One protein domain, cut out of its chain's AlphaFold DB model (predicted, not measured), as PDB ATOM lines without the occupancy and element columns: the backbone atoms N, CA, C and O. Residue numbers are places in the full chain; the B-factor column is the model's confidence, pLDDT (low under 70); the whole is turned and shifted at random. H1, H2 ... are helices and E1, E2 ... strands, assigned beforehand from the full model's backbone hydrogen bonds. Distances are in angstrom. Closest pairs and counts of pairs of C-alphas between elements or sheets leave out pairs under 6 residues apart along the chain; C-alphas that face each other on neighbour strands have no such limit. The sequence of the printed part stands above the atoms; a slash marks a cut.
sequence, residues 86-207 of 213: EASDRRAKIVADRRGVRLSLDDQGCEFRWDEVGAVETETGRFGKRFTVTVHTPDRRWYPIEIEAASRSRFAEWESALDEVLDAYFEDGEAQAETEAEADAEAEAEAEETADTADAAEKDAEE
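Overview. This is residues 86 to 207 of the 213 residues of an uncharacterized protein of Streptomyces sp. CB09001 (UniProt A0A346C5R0). A compact head of two small antiparallel sheets, partly face to face with their strands crossed, has the helix H1 packed along one side of it, where it meets both sheets. From the end of H1 a second, much longer helix leads away from the head, and its residues 174 to 207 stick out like a handle. The printed part has 122 residues, with seven named strands and two named helices in the order E1 E2 E3 E4 E5 E6 E7 H1 H2; the sheets run E1 E2 E3 E4 and E5 E6 E7, and the class is mixed, helices and strands. The whole is extended, with a radius of gyration of the C-alphas of 23.8 A and spans of 84 by 28 by 23 A, the handle making the length.

Arrangement. E1, residues 86 to 88, and E2, residues 92 to 97, form a hairpin, with N 94 and O 87 2.8 A apart, within hydrogen-bond range. E2 forms a second hairpin with E3, residues 100 to 105, where N 95 and O 102 are 2.9 A apart. E3 forms a third with E4, residues 108 to 113, where N 103 and O 110 are 2.8 A apart. These four strands are a meander, each strand the antiparallel neighbour of the one before. A second meander follows in E5, residues 119 to 124, E6, residues 130 to 136, and E7, residues 142 to 148. N 121 and O 134 are 2.9 A apart between E5 and E6, and N 133 and O 145 are 2.9 A apart between E6 and E7. The two sheets make a sandwich, two sheets face to face, 9.6 A centre to centre where they face each other, with their strands at 54 degrees. E7 touches E2, the closest C-alphas being those of Ala 92 and Ile 147, 5.6 A apart. E4 is apart from E5, E6 and E7. H1, residues 154 to 169, is on both sheets, making two layers with each, a helix on one face of a sheet. Its height over the sheet E1 E2 E3 E4 is 9.2 A, and it lies over E1 and E2, slantwise to the strands, at 34 degrees to E1 on the local plane. Its height over the sheet E5 E6 E7 is 10.6 A, and it lies over E5 and E6, along the strands, at 4 degrees to E5 on the local plane. The closest C-alphas of H1 and E2 are those of Asp 97 and Val 165, 6.9 A apart; those of H1 and E6 are Phe 131 and Phe 155, 7.0 A apart. H2, residues 171 to 207, is on neither sheet, and H1 and H2 meet only through their link. In H1 every O i to N i+4 pair is within hydrogen-bond range; in H2 32 of 33 are.

Along the chain. E1 begins at C-alpha 86, (6.443, -37.267, 103.059), and is 6.8 A long from first to last C-alpha. E2 and E3 measure 16.8 A each, E4 17.3 A, E5 16.7 A, E6 19.1 A and E7 19.7 A. H1 starts at C-alpha 154, (8.829, -36.129, 114.587), and measures 22.6 A. H2 measures 54.5 A and ends at C-alpha 207, (52.809, 9.941, 70.522).

Size, cuts and confidence. The two C-alphas farthest apart are those of Arg 90 and Glu 207, at 84.8 A. Without the stretch that stands free, residues 174 to 207, the body spans 34 by 27 by 20 A. The printed part has no cut, and each link between named elements is tight. The mean pLDDT of the printed part is 81.0; residue 127 and residues 172 to 207 are under 70, and the mean for H2 is 57.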
ATOM      1  N   GLU A  86       7.884 -37.039 102.957       94.44
ATOM      2  CA  GLU A  86       6.443 -37.267 103.059       94.44
ATOM      3  C   GLU A  86       5.988 -37.126 104.514       94.44
ATOM      4  O   GLU A  86       6.516 -37.776 105.424       94.44
ATOM      5  N   ALA A  87       4.958 -36.309 104.727       93.69
ATOM      6  CA  ALA A  87       4.241 -36.244 105.991       93.69
ATOM      7  C   ALA A  87       2.732 -36.177 105.740       93.69
ATOM      8  O   ALA A  87       2.249 -35.456 104.871       93.69
ATOM      9  N   SER A  88       1.968 -36.936 106.518       93.19
ATOM     10  CA  SER A  88       0.517 -37.011 106.379       93.19
ATOM     11  C   SER A  88      -0.162 -37.229 107.722       93.19
ATOM     12  O   SER A  88       0.337 -37.970 108.571       93.19
ATOM     13  N   ASP A  89      -1.327 -36.617 107.874       92.75
ATOM     14  CA  ASP A  89      -2.273 -36.793 108.967       92.75
ATOM     15  C   ASP A  89      -3.652 -37.196 108.398       92.75
ATOM     16  O   ASP A  89      -3.807 -37.418 107.198       92.75
ATOM     17  N   ARG A  90      -4.685 -37.292 109.241       91.38
ATOM     18  CA  ARG A  90      -6.066 -37.573 108.838       91.38
ATOM     19  C   ARG A  90      -6.611 -36.606 107.782       91.38
ATOM     20  O   ARG A  90      -7.475 -37.010 107.013       91.38
ATOM     21  N   ARG A  91      -6.187 -35.339 107.806       91.81
ATOM     22  CA  ARG A  91      -6.727 -34.287 106.925       91.81
ATOM     23  C   ARG A  91      -5.729 -33.758 105.913       91.81
ATOM     24  O   ARG A  91      -6.144 -33.293 104.867       91.81
ATOM     25  N   ALA A  92      -4.443 -33.771 106.231       94.56
ATOM     26  CA  ALA A  92      -3.435 -33.068 105.453       94.56
ATOM     27  C   ALA A  92      -2.322 -34.017 105.013       94.56
ATOM     28  O   ALA A  92      -1.916 -34.884 105.784       94.56
ATOM     29  N   LYS A  93      -1.798 -33.826 103.805       95.19
ATOM     30  CA  LYS A  93      -0.629 -34.526 103.270       95.19
ATOM     31  C   LYS A  93       0.295 -33.528 102.578       95.19
ATOM     32  O   LYS A  93      -0.164 -32.695 101.804       95.19
ATOM     33  N   ILE A  94       1.591 -33.633 102.847       95.12
ATOM     34  CA  ILE A  94       2.659 -32.970 102.104       95.12
ATOM     35  C   ILE A  94       3.604 -34.023 101.538       95.12
ATOM     36  O   ILE A  94       3.994 -34.959 102.239       95.12
ATOM     37  N   VAL A  95       3.970 -33.854 100.272       95.75
ATOM     38  CA  VAL A  95       5.034 -34.615  99.619       95.75
ATOM     39  C   VAL A  95       5.960 -33.629  98.928       95.75
ATOM     40  O   VAL A  95       5.495 -32.818  98.132       95.75
ATOM     41  N   ALA A  96       7.250 -33.690  99.229       94.62
ATOM     42  CA  ALA A  96       8.284 -32.954  98.517       94.62
ATOM     43  C   ALA A  96       9.234 -33.958  97.854       94.62
ATOM     44  O   ALA A  96       9.818 -34.813  98.523       94.62
ATOM     45  N   ASP A  97       9.342 -33.879  96.532       92.94
ATOM     46  CA  ASP A  97      10.142 -34.769  95.689       92.94
ATOM     47  C   ASP A  97      10.792 -33.978  94.541       92.94
ATOM     48  O   ASP A  97      10.644 -32.764  94.444       92.94
ATOM     49  N   ARG A  98      11.485 -34.649  93.615       89.31
ATOM     50  CA  ARG A  98      12.131 -33.993  92.462       89.31
ATOM     51  C   ARG A  98      11.178 -33.184  91.567       89.31
ATOM     52  O   ARG A  98      11.631 -32.272  90.882       89.31
ATOM     53  N   ARG A  99       9.889 -33.523  91.500       90.25
ATOM     54  CA  ARG A  99       8.895 -32.784  90.703       90.25
ATOM     55  C   ARG A  99       8.516 -31.469  91.382       90.25
ATOM     56  O   ARG A  99       8.236 -30.503  90.670       90.25
ATOM     57  N   GLY A 100       8.532 -31.425  92.712       92.12
ATOM     58  CA  GLY A 100       8.236 -30.236  93.500       92.12
ATOM     59  C   GLY A 100       7.532 -30.557  94.815       92.12
ATOM     60  O   GLY A 100       7.732 -31.618  95.406       92.12
ATOM     61  N   VAL A 101       6.679 -29.633  95.262       94.88
ATOM     62  CA  VAL A 101       5.914 -29.739  96.508       94.88
ATOM     63  C   VAL A 101       4.433 -29.954  96.204       94.88
ATOM     64  O   VAL A 101       3.787 -29.150  95.532       94.88
ATOM     65  N   ARG A 102       3.873 -31.033  96.745       95.44
ATOM     66  CA  ARG A 102       2.458 -31.402  96.650       95.44
ATOM     67  C   ARG A 102       1.808 -31.273  98.018       95.44
ATOM     68  O   ARG A 102       2.254 -31.895  98.980       95.44
ATOM     69  N   LEU A 103       0.759 -30.463  98.093       95.19
ATOM     70  CA  LEU A 103      -0.033 -30.217  99.293       95.19
ATOM     71  C   LEU A 103      -1.447 -30.749  99.067       95.19
ATOM     72  O   LEU A 103      -2.089 -30.363  98.093       95.19
ATOM     73  N   SER A 104      -1.964 -31.551  99.989       95.44
ATOM     74  CA  SER A 104      -3.360 -31.993  99.981       95.44
ATOM     75  C   SER A 104      -3.999 -31.725 101.335       95.44
ATOM     76  O   SER A 104      -3.438 -32.100 102.361       95.44
ATOM     77  N   LEU A 105      -5.165 -31.086 101.352       93.88
ATOM     78  CA  LEU A 105      -5.960 -30.803 102.542       93.88
ATOM     79  C   LEU A 105      -7.416 -31.204 102.293       93.88
ATOM     80  O   LEU A 105      -8.091 -30.612 101.453       93.88
ATOM     81  N   ASP A 106      -7.899 -32.172 103.066       92.75
ATOM     82  CA  ASP A 106      -9.199 -32.814 102.899       92.75
ATOM     83  C   ASP A 106      -9.380 -33.250 101.423       92.75
ATOM     84  O   ASP A 106      -8.590 -34.053 100.930       92.75
ATOM     85  N   ASP A 107     -10.357 -32.700 100.699       91.25
ATOM     86  CA  ASP A 107     -10.618 -33.007  99.281       91.25
ATOM     87  C   ASP A 107      -9.902 -32.058  98.291       91.25
ATOM     88  O   ASP A 107     -10.163 -32.087  97.086       91.25
ATOM     89  N   GLN A 108      -9.048 -31.155  98.778       94.06
ATOM     90  CA  GLN A 108      -8.357 -30.154  97.960       94.06
ATOM     91  C   GLN A 108      -6.873 -30.493  97.811       94.06
ATOM     92  O   GLN A 108      -6.219 -30.857  98.782       94.06
ATOM     93  N   GLY A 109      -6.320 -30.317  96.608       92.50
ATOM     94  CA  GLY A 109      -4.901 -30.538  96.321       92.50
ATOM     95  C   GLY A 109      -4.285 -29.405  95.503       92.50
ATOM     96  O   GLY A 109      -4.943 -28.834  94.632       92.50
ATOM     97  N   CYS A 110      -3.020 -29.100  95.783       92.81
ATOM     98  CA  CYS A 110      -2.172 -28.177  95.037       92.81
ATOM     99  C   CYS A 110      -0.825 -28.849  94.745       92.81
ATOM    100  O   CYS A 110      -0.231 -29.470  95.625       92.81
ATOM    101  N   GLU A 111      -0.316 -28.676  93.530       94.19
ATOM    102  CA  GLU A 111       1.026 -29.096  93.129       94.19
ATOM    103  C   GLU A 111       1.806 -27.858  92.684       94.19
ATOM    104  O   GLU A 111       1.292 -27.045  91.916       94.19
ATOM    105  N   PHE A 112       3.030 -27.722  93.183       93.12
ATOM    106  CA  PHE A 112       3.952 -26.649  92.838       93.12
ATOM    107  C   PHE A 112       5.256 -27.268  92.363       93.12
ATOM    108  O   PHE A 112       5.848 -28.068  93.085       93.12
ATOM    109  N   ARG A 113       5.728 -26.895  91.173       93.25
ATOM    110  CA  ARG A 113       7.071 -27.275  90.716       93.25
ATOM    111  C   ARG A 113       8.133 -26.427  91.406       93.25
ATOM    112  O   ARG A 113       7.826 -25.332  91.859       93.25
ATOM    113  N   TRP A 114       9.381 -26.895  91.434       92.00
ATOM    114  CA  TRP A 114      10.483 -26.158  92.071       92.00
ATOM    115  C   TRP A 114      10.675 -24.732  91.526       92.00
ATOM    116  O   TRP A 114      10.890 -23.827  92.316       92.00
ATOM    117  N   ASP A 115      10.461 -24.506  90.224       89.69
ATOM    118  CA  ASP A 115      10.470 -23.169  89.588       89.69
ATOM    119  C   ASP A 115       9.335 -22.237  90.077       89.69
ATOM    120  O   ASP A 115       9.435 -21.014  90.019       89.69
ATOM    121  N   GLU A 116       8.237 -22.807  90.585       91.44
ATOM    122  CA  GLU A 116       7.066 -22.071  91.084       91.44
ATOM    123  C   GLU A 116       7.132 -21.824  92.600       91.44
ATOM    124  O   GLU A 116       6.367 -21.017  93.142       91.44
ATOM    125  N   VAL A 117       8.035 -22.515  93.294       92.56
ATOM    126  CA  VAL A 117       8.298 -22.325  94.717       92.56
ATOM    127  C   VAL A 117       9.329 -21.209  94.853       92.56
ATOM    128  O   VAL A 117      10.373 -21.229  94.226       92.56
ATOM    129  N   GLY A 118       9.020 -20.200  95.662       90.06
ATOM    130  CA  GLY A 118       9.958 -19.132  96.010       90.06
ATOM    131  C   GLY A 118      10.617 -19.334  97.372       90.06
ATOM    132  O   GLY A 118      11.724 -18.865  97.585       90.06
ATOM    133  N   ALA A 119       9.924 -19.988  98.306       91.62
ATOM    134  CA  ALA A 119      10.465 -20.397  99.599       91.62
ATOM    135  C   ALA A 119       9.522 -21.406 100.263       91.62
ATOM    136  O   ALA A 119       8.311 -21.395 100.012       91.62
ATOM    137  N   VAL A 120      10.058 -22.226 101.163       92.81
ATOM    138  CA  VAL A 120       9.267 -23.076 102.058       92.81
ATOM    139  C   VAL A 120       9.577 -22.677 103.497       92.81
ATOM    140  O   VAL A 120      10.727 -22.698 103.916       92.81
ATOM    141  N   GLU A 121       8.552 -22.284 104.250       94.00
ATOM    142  CA  GLU A 121       8.665 -21.942 105.670       94.00
ATOM    143  C   GLU A 121       8.048 -23.054 106.522       94.00
ATOM    144  O   GLU A 121       6.930 -23.502 106.259       94.00
ATOM    145  N   THR A 122       8.754 -23.483 107.566       94.06
ATOM    146  CA  THR A 122       8.249 -24.429 108.565       94.06
ATOM    147  C   THR A 122       8.010 -23.720 109.897       94.06
ATOM    148  O   THR A 122       8.864 -23.009 110.424       94.06
ATOM    149  N   GLU A 123       6.831 -23.925 110.483       92.12
ATOM    150  CA  GLU A 123       6.499 -23.449 111.823       92.12
ATOM    151  C   GLU A 123       6.045 -24.620 112.700       92.12
ATOM    152  O   GLU A 123       5.073 -25.325 112.415       92.12
ATOM    153  N   THR A 124       6.723 -24.814 113.832       89.75
ATOM    154  CA  THR A 124       6.301 -25.779 114.849       89.75
ATOM    155  C   THR A 124       5.398 -25.109 115.882       89.75
ATOM    156  O   THR A 124       5.752 -24.128 116.542       89.75
ATOM    157  N   GLY A 125       4.201 -25.664 116.075       82.62
ATOM    158  CA  GLY A 125       3.253 -25.148 117.053       82.62
ATOM    159  C   GLY A 125       3.832 -25.182 118.472       82.62
ATOM    160  O   GLY A 125       4.144 -26.245 119.009       82.62
ATOM    161  N   ARG A 126       3.895 -24.020 119.135       72.88
ATOM    162  CA  ARG A 126       4.439 -23.878 120.506       72.88
ATOM    163  C   ARG A 126       3.721 -24.743 121.553       72.88
ATOM    164  O   ARG A 126       4.300 -25.071 122.588       72.88
ATOM    165  N   PHE A 127       2.466 -25.106 121.283       66.81
ATOM    166  CA  PHE A 127       1.671 -26.058 122.053       66.81
ATOM    167  C   PHE A 127       0.944 -27.016 121.103       66.81
ATOM    168  O   PHE A 127       0.206 -26.579 120.219       66.81
ATOM    169  N   GLY A 128       1.114 -28.320 121.330       81.31
ATOM    170  CA  GLY A 128       0.446 -29.374 120.569       81.31
ATOM    171  C   GLY A 128       1.397 -30.145 119.659       81.31
ATOM    172  O   GLY A 128       2.592 -30.245 119.931       81.31
ATOM    173  N   LYS A 129       0.825 -30.745 118.614       89.12
ATOM    174  CA  LYS A 129       1.541 -31.571 117.637       89.12
ATOM    175  C   LYS A 129       1.364 -31.054 116.205       89.12
ATOM    176  O   LYS A 129       1.460 -31.830 115.268       89.12
ATOM    177  N   ARG A 130       1.106 -29.754 116.046       92.50
ATOM    178  CA  ARG A 130       0.923 -29.126 114.735       92.50
ATOM    179  C   ARG A 130       2.270 -28.728 114.142       92.50
ATOM    180  O   ARG A 130       3.042 -28.032 114.805       92.50
ATOM    181  N   PHE A 131       2.512 -29.193 112.929       92.19
ATOM    182  CA  PHE A 131       3.595 -28.786 112.052       92.19
ATOM    183  C   PHE A 131       2.968 -28.033 110.886       92.19
ATOM    184  O   PHE A 131       2.193 -28.616 110.129       92.19
ATOM    185  N   THR A 132       3.234 -26.740 110.788       94.56
ATOM    186  CA  THR A 132       2.731 -25.909 109.700       94.56
ATOM    187  C   THR A 132       3.828 -25.779 108.661       94.56
ATOM    188  O   THR A 132       4.948 -25.410 109.001       94.56
ATOM    189  N   VAL A 133       3.510 -26.063 107.405       94.50
ATOM    190  CA  VAL A 133       4.396 -25.792 106.273       94.50
ATOM    191  C   VAL A 133       3.720 -24.764 105.387       94.50
ATOM    192  O   VAL A 133       2.564 -24.939 105.011       94.50
ATOM    193  N   THR A 134       4.425 -23.697 105.048       95.94
ATOM    194  CA  THR A 134       3.930 -22.642 104.167       95.94
ATOM    195  C   THR A 134       4.778 -22.604 102.911       95.94
ATOM    196  O   THR A 134       5.972 -22.322 102.964       95.94
ATOM    197  N   VAL A 135       4.152 -22.859 101.763       95.19
ATOM    198  CA  VAL A 135       4.806 -22.708 100.459       95.19
ATOM    199  C   VAL A 135       4.571 -21.290  99.955       95.19
ATOM    200  O   VAL A 135       3.422 -20.874  99.778       95.19
ATOM    201  N   HIS A 136       5.647 -20.548  99.722       94.56
ATOM    202  CA  HIS A 136       5.628 -19.225  99.110       94.56
ATOM    203  C   HIS A 136       5.825 -19.350  97.605       94.56
ATOM    204  O   HIS A 136       6.686 -20.090  97.144       94.56
ATOM    205  N   THR A 137       5.052 -18.587  96.843       92.69
ATOM    206  CA  THR A 137       5.166 -18.496  95.381       92.69
ATOM    207  C   THR A 137       5.648 -17.099  94.978       92.69
ATOM    208  O   THR A 137       5.372 -16.124  95.694       92.69
ATOM    209  N   PRO A 138       6.311 -16.946  93.817       88.81
ATOM    210  CA  PRO A 138       6.803 -15.651  93.345       88.81
ATOM    211  C   PRO A 138       5.678 -14.638  93.060       88.81
ATOM    212  O   PRO A 138       5.903 -13.430  93.121       88.81
ATOM    213  N   ASP A 139       4.434 -15.093  92.856       90.12
ATOM    214  CA  ASP A 139       3.246 -14.235  92.671       90.12
ATOM    215  C   ASP A 139       2.769 -13.549  93.976       90.12
ATOM    216  O   ASP A 139       1.684 -12.970  94.035       90.12
ATOM    217  N   ARG A 140       3.572 -13.594  95.052       88.06
ATOM    218  CA  ARG A 140       3.232 -13.124  96.412       88.06
ATOM    219  C   ARG A 140       2.060 -13.874  97.054       88.06
ATOM    220  O   ARG A 140       1.395 -13.331  97.938       88.06
ATOM    221  N   ARG A 141       1.799 -15.112  96.630       93.06
ATOM    222  CA  ARG A 141       0.821 -15.999  97.279       93.06
ATOM    223  C   ARG A 141       1.545 -16.974  98.190       93.06
ATOM    224  O   ARG A 141       2.664 -17.387  97.889       93.06
ATOM    225  N   TRP A 142       0.882 -17.356  99.272       94.31
ATOM    226  CA  TRP A 142       1.365 -18.377 100.187       94.31
ATOM    227  C   TRP A 142       0.264 -19.394 100.477       94.31
ATOM    228  O   TRP A 142      -0.918 -19.043 100.554       94.31
ATOM    229  N   TYR A 143       0.667 -20.649 100.637       94.12
ATOM    230  CA  TYR A 143      -0.221 -21.789 100.835       94.12
ATOM    231  C   TYR A 143       0.199 -22.528 102.109       94.12
ATOM    232  O   TYR A 143       1.132 -23.331 102.064       94.12
ATOM    233  N   PRO A 144      -0.435 -22.227 103.257       94.31
ATOM    234  CA  PRO A 144      -0.149 -22.907 104.508       94.31
ATOM    235  C   PRO A 144      -0.895 -24.244 104.571       94.31
ATOM    236  O   PRO A 144      -2.088 -24.316 104.266       94.31
ATOM    237  N   ILE A 145      -0.205 -25.284 105.019       94.50
ATOM    238  CA  ILE A 145      -0.774 -26.586 105.355       94.50
ATOM    239  C   ILE A 145      -0.387 -26.951 106.789       94.50
ATOM    240  O   ILE A 145       0.767 -26.824 107.188       94.50
ATOM    241  N   GLU A 146      -1.355 -27.396 107.586       94.44
ATOM    242  CA  GLU A 146      -1.121 -27.844 108.961       94.44
ATOM    243  C   GLU A 146      -1.224 -29.368 109.030       94.44
ATOM    244  O   GLU A 146      -2.263 -29.941 108.702       94.44
ATOM    245  N   ILE A 147      -0.168 -30.023 109.505       93.88
ATOM    246  CA  ILE A 147      -0.099 -31.477 109.674       93.88
ATOM    247  C   ILE A 147       0.016 -31.797 111.160       93.88
ATOM    248  O   ILE A 147       0.878 -31.265 111.869       93.88
ATOM    249  N   GLU A 148      -0.847 -32.683 111.655       92.75
ATOM    250  CA  GLU A 148      -0.716 -33.208 113.011       92.75
ATOM    251  C   GLU A 148       0.292 -34.365 113.037       92.75
ATOM    252  O   GLU A 148       0.096 -35.424 112.449       92.75
ATOM    253  N   ALA A 149       1.395 -34.186 113.759       89.50
ATOM    254  CA  ALA A 149       2.351 -35.253 113.994       89.50
ATOM    255  C   ALA A 149       1.849 -36.230 115.063       89.50
ATOM    256  O   ALA A 149       1.296 -35.839 116.093       89.50
ATOM    257  N   ALA A 150       2.196 -37.513 114.926       88.69
ATOM    258  CA  ALA A 150       1.947 -38.507 115.975       88.69
ATOM    259  C   ALA A 150       2.608 -38.117 117.317       88.69
ATOM    260  O   ALA A 150       2.058 -38.350 118.404       88.69
ATOM    261  N   SER A 151       3.780 -37.474 117.255       86.56
ATOM    262  CA  SER A 151       4.497 -36.931 118.411       86.56
ATOM    263  C   SER A 151       5.361 -35.729 118.023       86.56
ATOM    264  O   SER A 151       5.870 -35.671 116.910       86.56
ATOM    265  N   ARG A 152       5.607 -34.819 118.974       85.19
ATOM    266  CA  ARG A 152       6.473 -33.637 118.781       85.19
ATOM    267  C   ARG A 152       7.919 -33.967 118.385       85.19
ATOM    268  O   ARG A 152       8.627 -33.106 117.892       85.19
ATOM    269  N   SER A 153       8.375 -35.192 118.653       86.62
ATOM    270  CA  SER A 153       9.726 -35.636 118.298       86.62
ATOM    271  C   SER A 153       9.895 -35.843 116.795       86.62
ATOM    272  O   SER A 153      11.024 -35.815 116.325       86.62
ATOM    273  N   ARG A 154       8.794 -36.013 116.048       89.25
ATOM    274  CA  ARG A 154       8.829 -36.129 114.587       89.25
ATOM    275  C   ARG A 154       9.193 -34.825 113.891       89.25
ATOM    276  O   ARG A 154       9.681 -34.894 112.781       89.25
ATOM    277  N   PHE A 155       9.003 -33.671 114.533       90.44
ATOM    278  CA  PHE A 155       9.286 -32.384 113.897       90.44
ATOM    279  C   PHE A 155      10.742 -32.253 113.472       90.44
ATOM    280  O   PHE A 155      10.985 -31.878 112.343       90.44
ATOM    281  N   ALA A 156      11.695 -32.659 114.316       90.50
ATOM    282  CA  ALA A 156      13.108 -32.601 113.952       90.50
ATOM    283  C   ALA A 156      13.449 -33.540 112.780       90.50
ATOM    284  O   ALA A 156      14.216 -33.166 111.906       90.50
ATOM    285  N   GLU A 157      12.861 -34.744 112.738       92.88
ATOM    286  CA  GLU A 157      13.014 -35.647 111.584       92.88
ATOM    287  C   GLU A 157      12.393 -35.053 110.317       92.88
ATOM    288  O   GLU A 157      12.965 -35.184 109.243       92.88
ATOM    289  N   TRP A 158      11.227 -34.414 110.435       94.56
ATOM    290  CA  TRP A 158      10.531 -33.804 109.308       94.56
ATOM    291  C   TRP A 158      11.245 -32.565 108.780       94.56
ATOM    292  O   TRP A 158      11.371 -32.436 107.572       94.56
ATOM    293  N   GLU A 159      11.742 -31.700 109.662       92.88
ATOM    294  CA  GLU A 159      12.553 -30.538 109.291       92.88
ATOM    295  C   GLU A 159      13.831 -30.991 108.588       92.88
ATOM    296  O   GLU A 159      14.057 -30.589 107.459       92.88
ATOM    297  N   SER A 160      14.594 -31.925 109.171       94.19
ATOM    298  CA  SER A 160      15.820 -32.418 108.526       94.19
ATOM    299  C   SER A 160      15.569 -33.117 107.187       94.19
ATOM    300  O   SER A 160      16.362 -32.961 106.269       94.19
ATOM    301  N   ALA A 161      14.487 -33.891 107.062       93.62
ATOM    302  CA  ALA A 161      14.148 -34.541 105.798       93.62
ATOM    303  C   ALA A 161      13.669 -33.538 104.739       93.62
ATOM    304  O   ALA A 161      13.948 -33.728 103.560       93.62
ATOM    305  N   LEU A 162      12.947 -32.487 105.141       93.25
ATOM    306  CA  LEU A 162      12.543 -31.418 104.235       93.25
ATOM    307  C   LEU A 162      13.755 -30.595 103.785       93.25
ATOM    308  O   LEU A 162      13.876 -30.351 102.590       93.25
ATOM    309  N   ASP A 163      14.656 -30.240 104.702       92.38
ATOM    310  CA  ASP A 163      15.909 -29.541 104.386       92.38
ATOM    311  C   ASP A 163      16.743 -30.347 103.375       92.38
ATOM    312  O   ASP A 163      17.131 -29.808 102.348       92.38
ATOM    313  N   GLU A 164      16.903 -31.665 103.565       93.75
ATOM    314  CA  GLU A 164      17.634 -32.526 102.615       93.75
ATOM    315  C   GLU A 164      17.035 -32.501 101.193       93.75
ATOM    316  O   GLU A 164      17.755 -32.593 100.198       93.75
ATOM    317  N   VAL A 165      15.709 -32.373 101.075       93.62
ATOM    318  CA  VAL A 165      15.023 -32.243  99.781       93.62
ATOM    319  C   VAL A 165      15.233 -30.853  99.178       93.62
ATOM    320  O   VAL A 165      15.438 -30.747  97.967       93.62
ATOM    321  N   LEU A 166      15.183 -29.798  99.996       91.62
ATOM    322  CA  LEU A 166      15.426 -28.424  99.552       91.62
ATOM    323  C   LEU A 166      16.871 -28.255  99.067       91.62
ATOM    324  O   LEU A 166      17.074 -27.786  97.949       91.62
ATOM    325  N   ASP A 167      17.849 -28.756  99.817       89.62
ATOM    326  CA  ASP A 167      19.264 -28.750  99.424       89.62
ATOM    327  C   ASP A 167      19.485 -29.495  98.089       89.62
ATOM    328  O   ASP A 167      20.330 -29.129  97.275       89.62
ATOM    329  N   ALA A 168      18.711 -30.556  97.827       90.56
ATOM    330  CA  ALA A 168      18.878 -31.376  96.628       90.56
ATOM    331  C   ALA A 168      18.208 -30.822  95.360       90.56
ATOM    332  O   ALA A 168      18.671 -31.131  94.258       90.56
ATOM    333  N   TYR A 169      17.097 -30.086  95.477       87.00
ATOM    334  CA  TYR A 169      16.299 -29.671  94.310       87.00
ATOM    335  C   TYR A 169      15.955 -28.186  94.248       87.00
ATOM    336  O   TYR A 169      15.615 -27.704  93.168       87.00
ATOM    337  N   PHE A 170      15.997 -27.476  95.373       84.00
ATOM    338  CA  PHE A 170      15.704 -26.048  95.435       84.00
ATOM    339  C   PHE A 170      16.983 -25.221  95.246       84.00
ATOM    340  O   PHE A 170      17.020 -24.334  94.396       84.00
ATOM    341  N   GLU A 171      18.060 -25.586  95.947       72.75
ATOM    342  CA  GLU A 171      19.348 -24.874  95.893       72.75
ATOM    343  C   GLU A 171      20.085 -25.047  94.544       72.75
ATOM    344  O   GLU A 171      20.886 -24.197  94.162       72.75
ATOM    345  N   ASP A 172      19.769 -26.082  93.747       59.19
ATOM    346  CA  ASP A 172      20.342 -26.267  92.393       59.19
ATOM    347  C   ASP A 172      19.987 -25.102  91.440       59.19
ATOM    348  O   ASP A 172      20.731 -24.808  90.503       59.19
ATOM    349  N   GLY A 173      18.884 -24.384  91.705       51.66
ATOM    350  CA  GLY A 173      18.522 -23.155  90.991       51.66
ATOM    351  C   GLY A 173      19.279 -21.910  91.472       51.66
ATOM    352  O   GLY A 173      19.567 -21.018  90.673       51.66
ATOM    353  N   GLU A 174      19.652 -21.857  92.752       51.03
ATOM    354  CA  GLU A 174      20.423 -20.751  93.338       51.03
ATOM    355  C   GLU A 174      21.906 -20.860  92.968       51.03
ATOM    356  O   GLU A 174      22.512 -19.867  92.567       51.03
ATOM    357  N   ALA A 175      22.453 -22.079  92.938       49.81
ATOM    358  CA  ALA A 175      23.802 -22.343  92.442       49.81
ATOM    359  C   ALA A 175      23.975 -21.928  90.968       49.81
ATOM    360  O   ALA A 175      25.043 -21.445  90.591       49.81
ATOM    361  N   GLN A 176      22.937 -22.061  90.128       46.62
ATOM    362  CA  GLN A 176      22.955 -21.543  88.752       46.62
ATOM    363  C   GLN A 176      22.927 -20.009  88.716       46.62
ATOM    364  O   GLN A 176      23.677 -19.419  87.943       46.62
ATOM    365  N   ALA A 177      22.150 -19.363  89.591       51.22
ATOM    366  CA  ALA A 177      22.075 -17.904  89.678       51.22
ATOM    367  C   ALA A 177      23.363 -17.259  90.225       51.22
ATOM    368  O   ALA A 177      23.780 -16.211  89.733       51.22
ATOM    369  N   GLU A 178      24.022 -17.883  91.205       52.97
ATOM    370  CA  GLU A 178      25.324 -17.438  91.719       52.97
ATOM    371  C   GLU A 178      26.444 -17.690  90.698       52.97
ATOM    372  O   GLU A 178      27.277 -16.812  90.482       52.97
ATOM    373  N   THR A 179      26.409 -18.824  89.988       48.66
ATOM    374  CA  THR A 179      27.375 -19.121  88.915       48.66
ATOM    375  C   THR A 179      27.193 -18.195  87.704       48.66
ATOM    376  O   THR A 179      28.185 -17.766  87.117       48.66
ATOM    377  N   GLU A 180      25.958 -17.844  87.319       53.34
ATOM    378  CA  GLU A 180      25.695 -16.837  86.274       53.34
ATOM    379  C   GLU A 180      26.104 -15.429  86.721       53.34
ATOM    380  O   GLU A 180      26.639 -14.680  85.909       53.34
ATOM    381  N   ALA A 181      25.922 -15.075  87.998       56.75
ATOM    382  CA  ALA A 181      26.350 -13.780  88.531       56.75
ATOM    383  C   ALA A 181      27.883 -13.650  88.634       56.75
ATOM    384  O   ALA A 181      28.419 -12.581  88.339       56.75
ATOM    385  N   GLU A 182      28.599 -14.714  89.013       58.16
ATOM    386  CA  GLU A 182      30.069 -14.740  88.971       58.16
ATOM    387  C   GLU A 182      30.592 -14.721  87.527       58.16
ATOM    388  O   GLU A 182      31.533 -13.985  87.236       58.16
ATOM    389  N   ALA A 183      29.951 -15.443  86.600       57.94
ATOM    390  CA  ALA A 183      30.343 -15.450  85.190       57.94
ATOM    391  C   ALA A 183      30.095 -14.101  84.484       57.94
ATOM    392  O   ALA A 183      30.908 -13.690  83.654       57.94
ATOM    393  N   ASP A 184      29.003 -13.399  84.809       57.69
ATOM    394  CA  ASP A 184      28.709 -12.058  84.282       57.69
ATOM    395  C   ASP A 184      29.705 -11.022  84.840       57.69
ATOM    396  O   ASP A 184      30.250 -10.214  84.087       57.69
ATOM    397  N   ALA A 185      30.064 -11.125  86.127       63.06
ATOM    398  CA  ALA A 185      31.072 -10.265  86.752       63.06
ATOM    399  C   ALA A 185      32.498 -10.502  86.213       63.06
ATOM    400  O   ALA A 185      33.252  -9.542  86.025       63.06
ATOM    401  N   GLU A 186      32.885 -11.754  85.939       60.72
ATOM    402  CA  GLU A 186      34.170 -12.070  85.295       60.72
ATOM    403  C   GLU A 186      34.210 -11.587  83.833       60.72
ATOM    404  O   GLU A 186      35.232 -11.059  83.388       60.72
ATOM    405  N   ALA A 187      33.091 -11.674  83.102       59.25
ATOM    406  CA  ALA A 187      32.993 -11.184  81.727       59.25
ATOM    407  C   ALA A 187      33.048  -9.647  81.627       59.25
ATOM    408  O   ALA A 187      33.682  -9.115  80.710       59.25
ATOM    409  N   GLU A 188      32.428  -8.920  82.563       60.84
ATOM    410  CA  GLU A 188      32.532  -7.456  82.641       60.84
ATOM    411  C   GLU A 188      33.956  -7.002  83.014       60.84
ATOM    412  O   GLU A 188      34.465  -6.034  82.439       60.84
ATOM    413  N   ALA A 189      34.642  -7.736  83.898       61.81
ATOM    414  CA  ALA A 189      36.027  -7.450  84.275       61.81
ATOM    415  C   ALA A 189      37.024  -7.685  83.118       61.81
ATOM    416  O   ALA A 189      37.905  -6.851  82.887       61.81
ATOM    417  N   GLU A 190      36.870  -8.767  82.342       59.81
ATOM    418  CA  GLU A 190      37.690  -8.999  81.138       59.81
ATOM    419  C   GLU A 190      37.393  -7.975  80.019       59.81
ATOM    420  O   GLU A 190      38.288  -7.597  79.249       59.81
ATOM    421  N   ALA A 191      36.160  -7.466  79.931       60.28
ATOM    422  CA  ALA A 191      35.795  -6.423  78.972       60.28
ATOM    423  C   ALA A 191      36.419  -5.053  79.314       60.28
ATOM    424  O   ALA A 191      36.860  -4.345  78.405       60.28
ATOM    425  N   GLU A 192      36.517  -4.684  80.598       59.41
ATOM    426  CA  GLU A 192      37.217  -3.457  81.012       59.41
ATOM    427  C   GLU A 192      38.744  -3.560  80.828       59.41
ATOM    428  O   GLU A 192      39.364  -2.608  80.346       59.41
ATOM    429  N   GLU A 193      39.361  -4.713  81.115       58.12
ATOM    430  CA  GLU A 193      40.819  -4.893  80.965       58.12
ATOM    431  C   GLU A 193      41.270  -4.858  79.488       58.12
ATOM    432  O   GLU A 193      42.321  -4.298  79.138       58.12
ATOM    433  N   THR A 194      40.446  -5.399  78.587       59.16
ATOM    434  CA  THR A 194      40.705  -5.352  77.137       59.16
ATOM    435  C   THR A 194      40.475  -3.963  76.536       59.16
ATOM    436  O   THR A 194      41.180  -3.590  75.591       59.16
ATOM    437  N   ALA A 195      39.558  -3.169  77.098       59.75
ATOM    438  CA  ALA A 195      39.328  -1.781  76.699       59.75
ATOM    439  C   ALA A 195      40.465  -0.843  77.147       59.75
ATOM    440  O   ALA A 195      40.926  -0.026  76.346       59.75
ATOM    441  N   ASP A 196      40.976  -1.001  78.373       58.38
ATOM    442  CA  ASP A 196      42.097  -0.199  78.897       58.38
ATOM    443  C   ASP A 196      43.407  -0.478  78.129       58.38
ATOM    444  O   ASP A 196      44.151   0.435  77.763       58.38
ATOM    445  N   THR A 197      43.637  -1.742  77.751       58.69
ATOM    446  CA  THR A 197      44.791  -2.139  76.922       58.69
ATOM    447  C   THR A 197      44.710  -1.584  75.491       58.69
ATOM    448  O   THR A 197      45.740  -1.247  74.896       58.69
ATOM    449  N   ALA A 198      43.505  -1.467  74.923       58.41
ATOM    450  CA  ALA A 198      43.301  -0.907  73.587       58.41
ATOM    451  C   ALA A 198      43.499   0.623  73.555       58.41
ATOM    452  O   ALA A 198      44.142   1.126  72.630       58.41
ATOM    453  N   ASP A 199      43.029   1.346  74.578       55.56
ATOM    454  CA  ASP A 199      43.206   2.803  74.704       55.56
ATOM    455  C   ASP A 199      44.685   3.176  74.932       55.56
ATOM    456  O   ASP A 199      45.218   4.096  74.303       55.56
ATOM    457  N   ALA A 200      45.407   2.385  75.735       56.56
ATOM    458  CA  ALA A 200      46.845   2.556  75.940       56.56
ATOM    459  C   ALA A 200      47.663   2.337  74.651       56.56
ATOM    460  O   ALA A 200      48.607   3.083  74.381       56.56
ATOM    461  N   ALA A 201      47.290   1.355  73.822       56.50
ATOM    462  CA  ALA A 201      47.971   1.073  72.556       56.50
ATOM    463  C   ALA A 201      47.726   2.151  71.481       56.50
ATOM    464  O   ALA A 201      48.620   2.432  70.676       56.50
ATOM    465  N   GLU A 202      46.544   2.774  71.467       55.50
ATOM    466  CA  GLU A 202      46.218   3.864  70.537       55.50
ATOM    467  C   GLU A 202      46.961   5.162  70.905       55.50
ATOM    468  O   GLU A 202      47.482   5.864  70.031       55.50
ATOM    469  N   LYS A 203      47.124   5.422  72.206       57.06
ATOM    470  CA  LYS A 203      47.838   6.596  72.725       57.06
ATOM    471  C   LYS A 203      49.354   6.539  72.491       57.06
ATOM    472  O   LYS A 203      49.949   7.542  72.094       57.06
ATOM    473  N   ASP A 204      49.970   5.364  72.643       56.06
ATOM    474  CA  ASP A 204      51.403   5.155  72.358       56.06
ATOM    475  C   ASP A 204      51.719   5.286  70.848       56.06
ATOM    476  O   ASP A 204      52.782   5.777  70.452       56.06
ATOM    477  N   ALA A 205      50.772   4.914  69.977       55.59
ATOM    478  CA  ALA A 205      50.909   5.048  68.525       55.59
ATOM    479  C   ALA A 205      50.784   6.506  68.035       55.59
ATOM    480  O   ALA A 205      51.458   6.892  67.070       55.59
ATOM    481  N   GLU A 206      49.959   7.327  68.691       54.59
ATOM    482  CA  GLU A 206      49.818   8.755  68.381       54.59
ATOM    483  C   GLU A 206      51.059   9.558  68.818       54.59
ATOM    484  O   GLU A 206      51.576  10.382  68.050       54.59
ATOM    485  N   GLU A 207      51.625   9.251  69.990       53.75
ATOM    486  CA  GLU A 207      52.809   9.941  70.522       53.75
ATOM    487  C   GLU A 207      54.092   9.619  69.723       53.75
ATOM    488  O   GLU A 207      54.934  10.495  69.485       53.75
TER     489      GLU A 207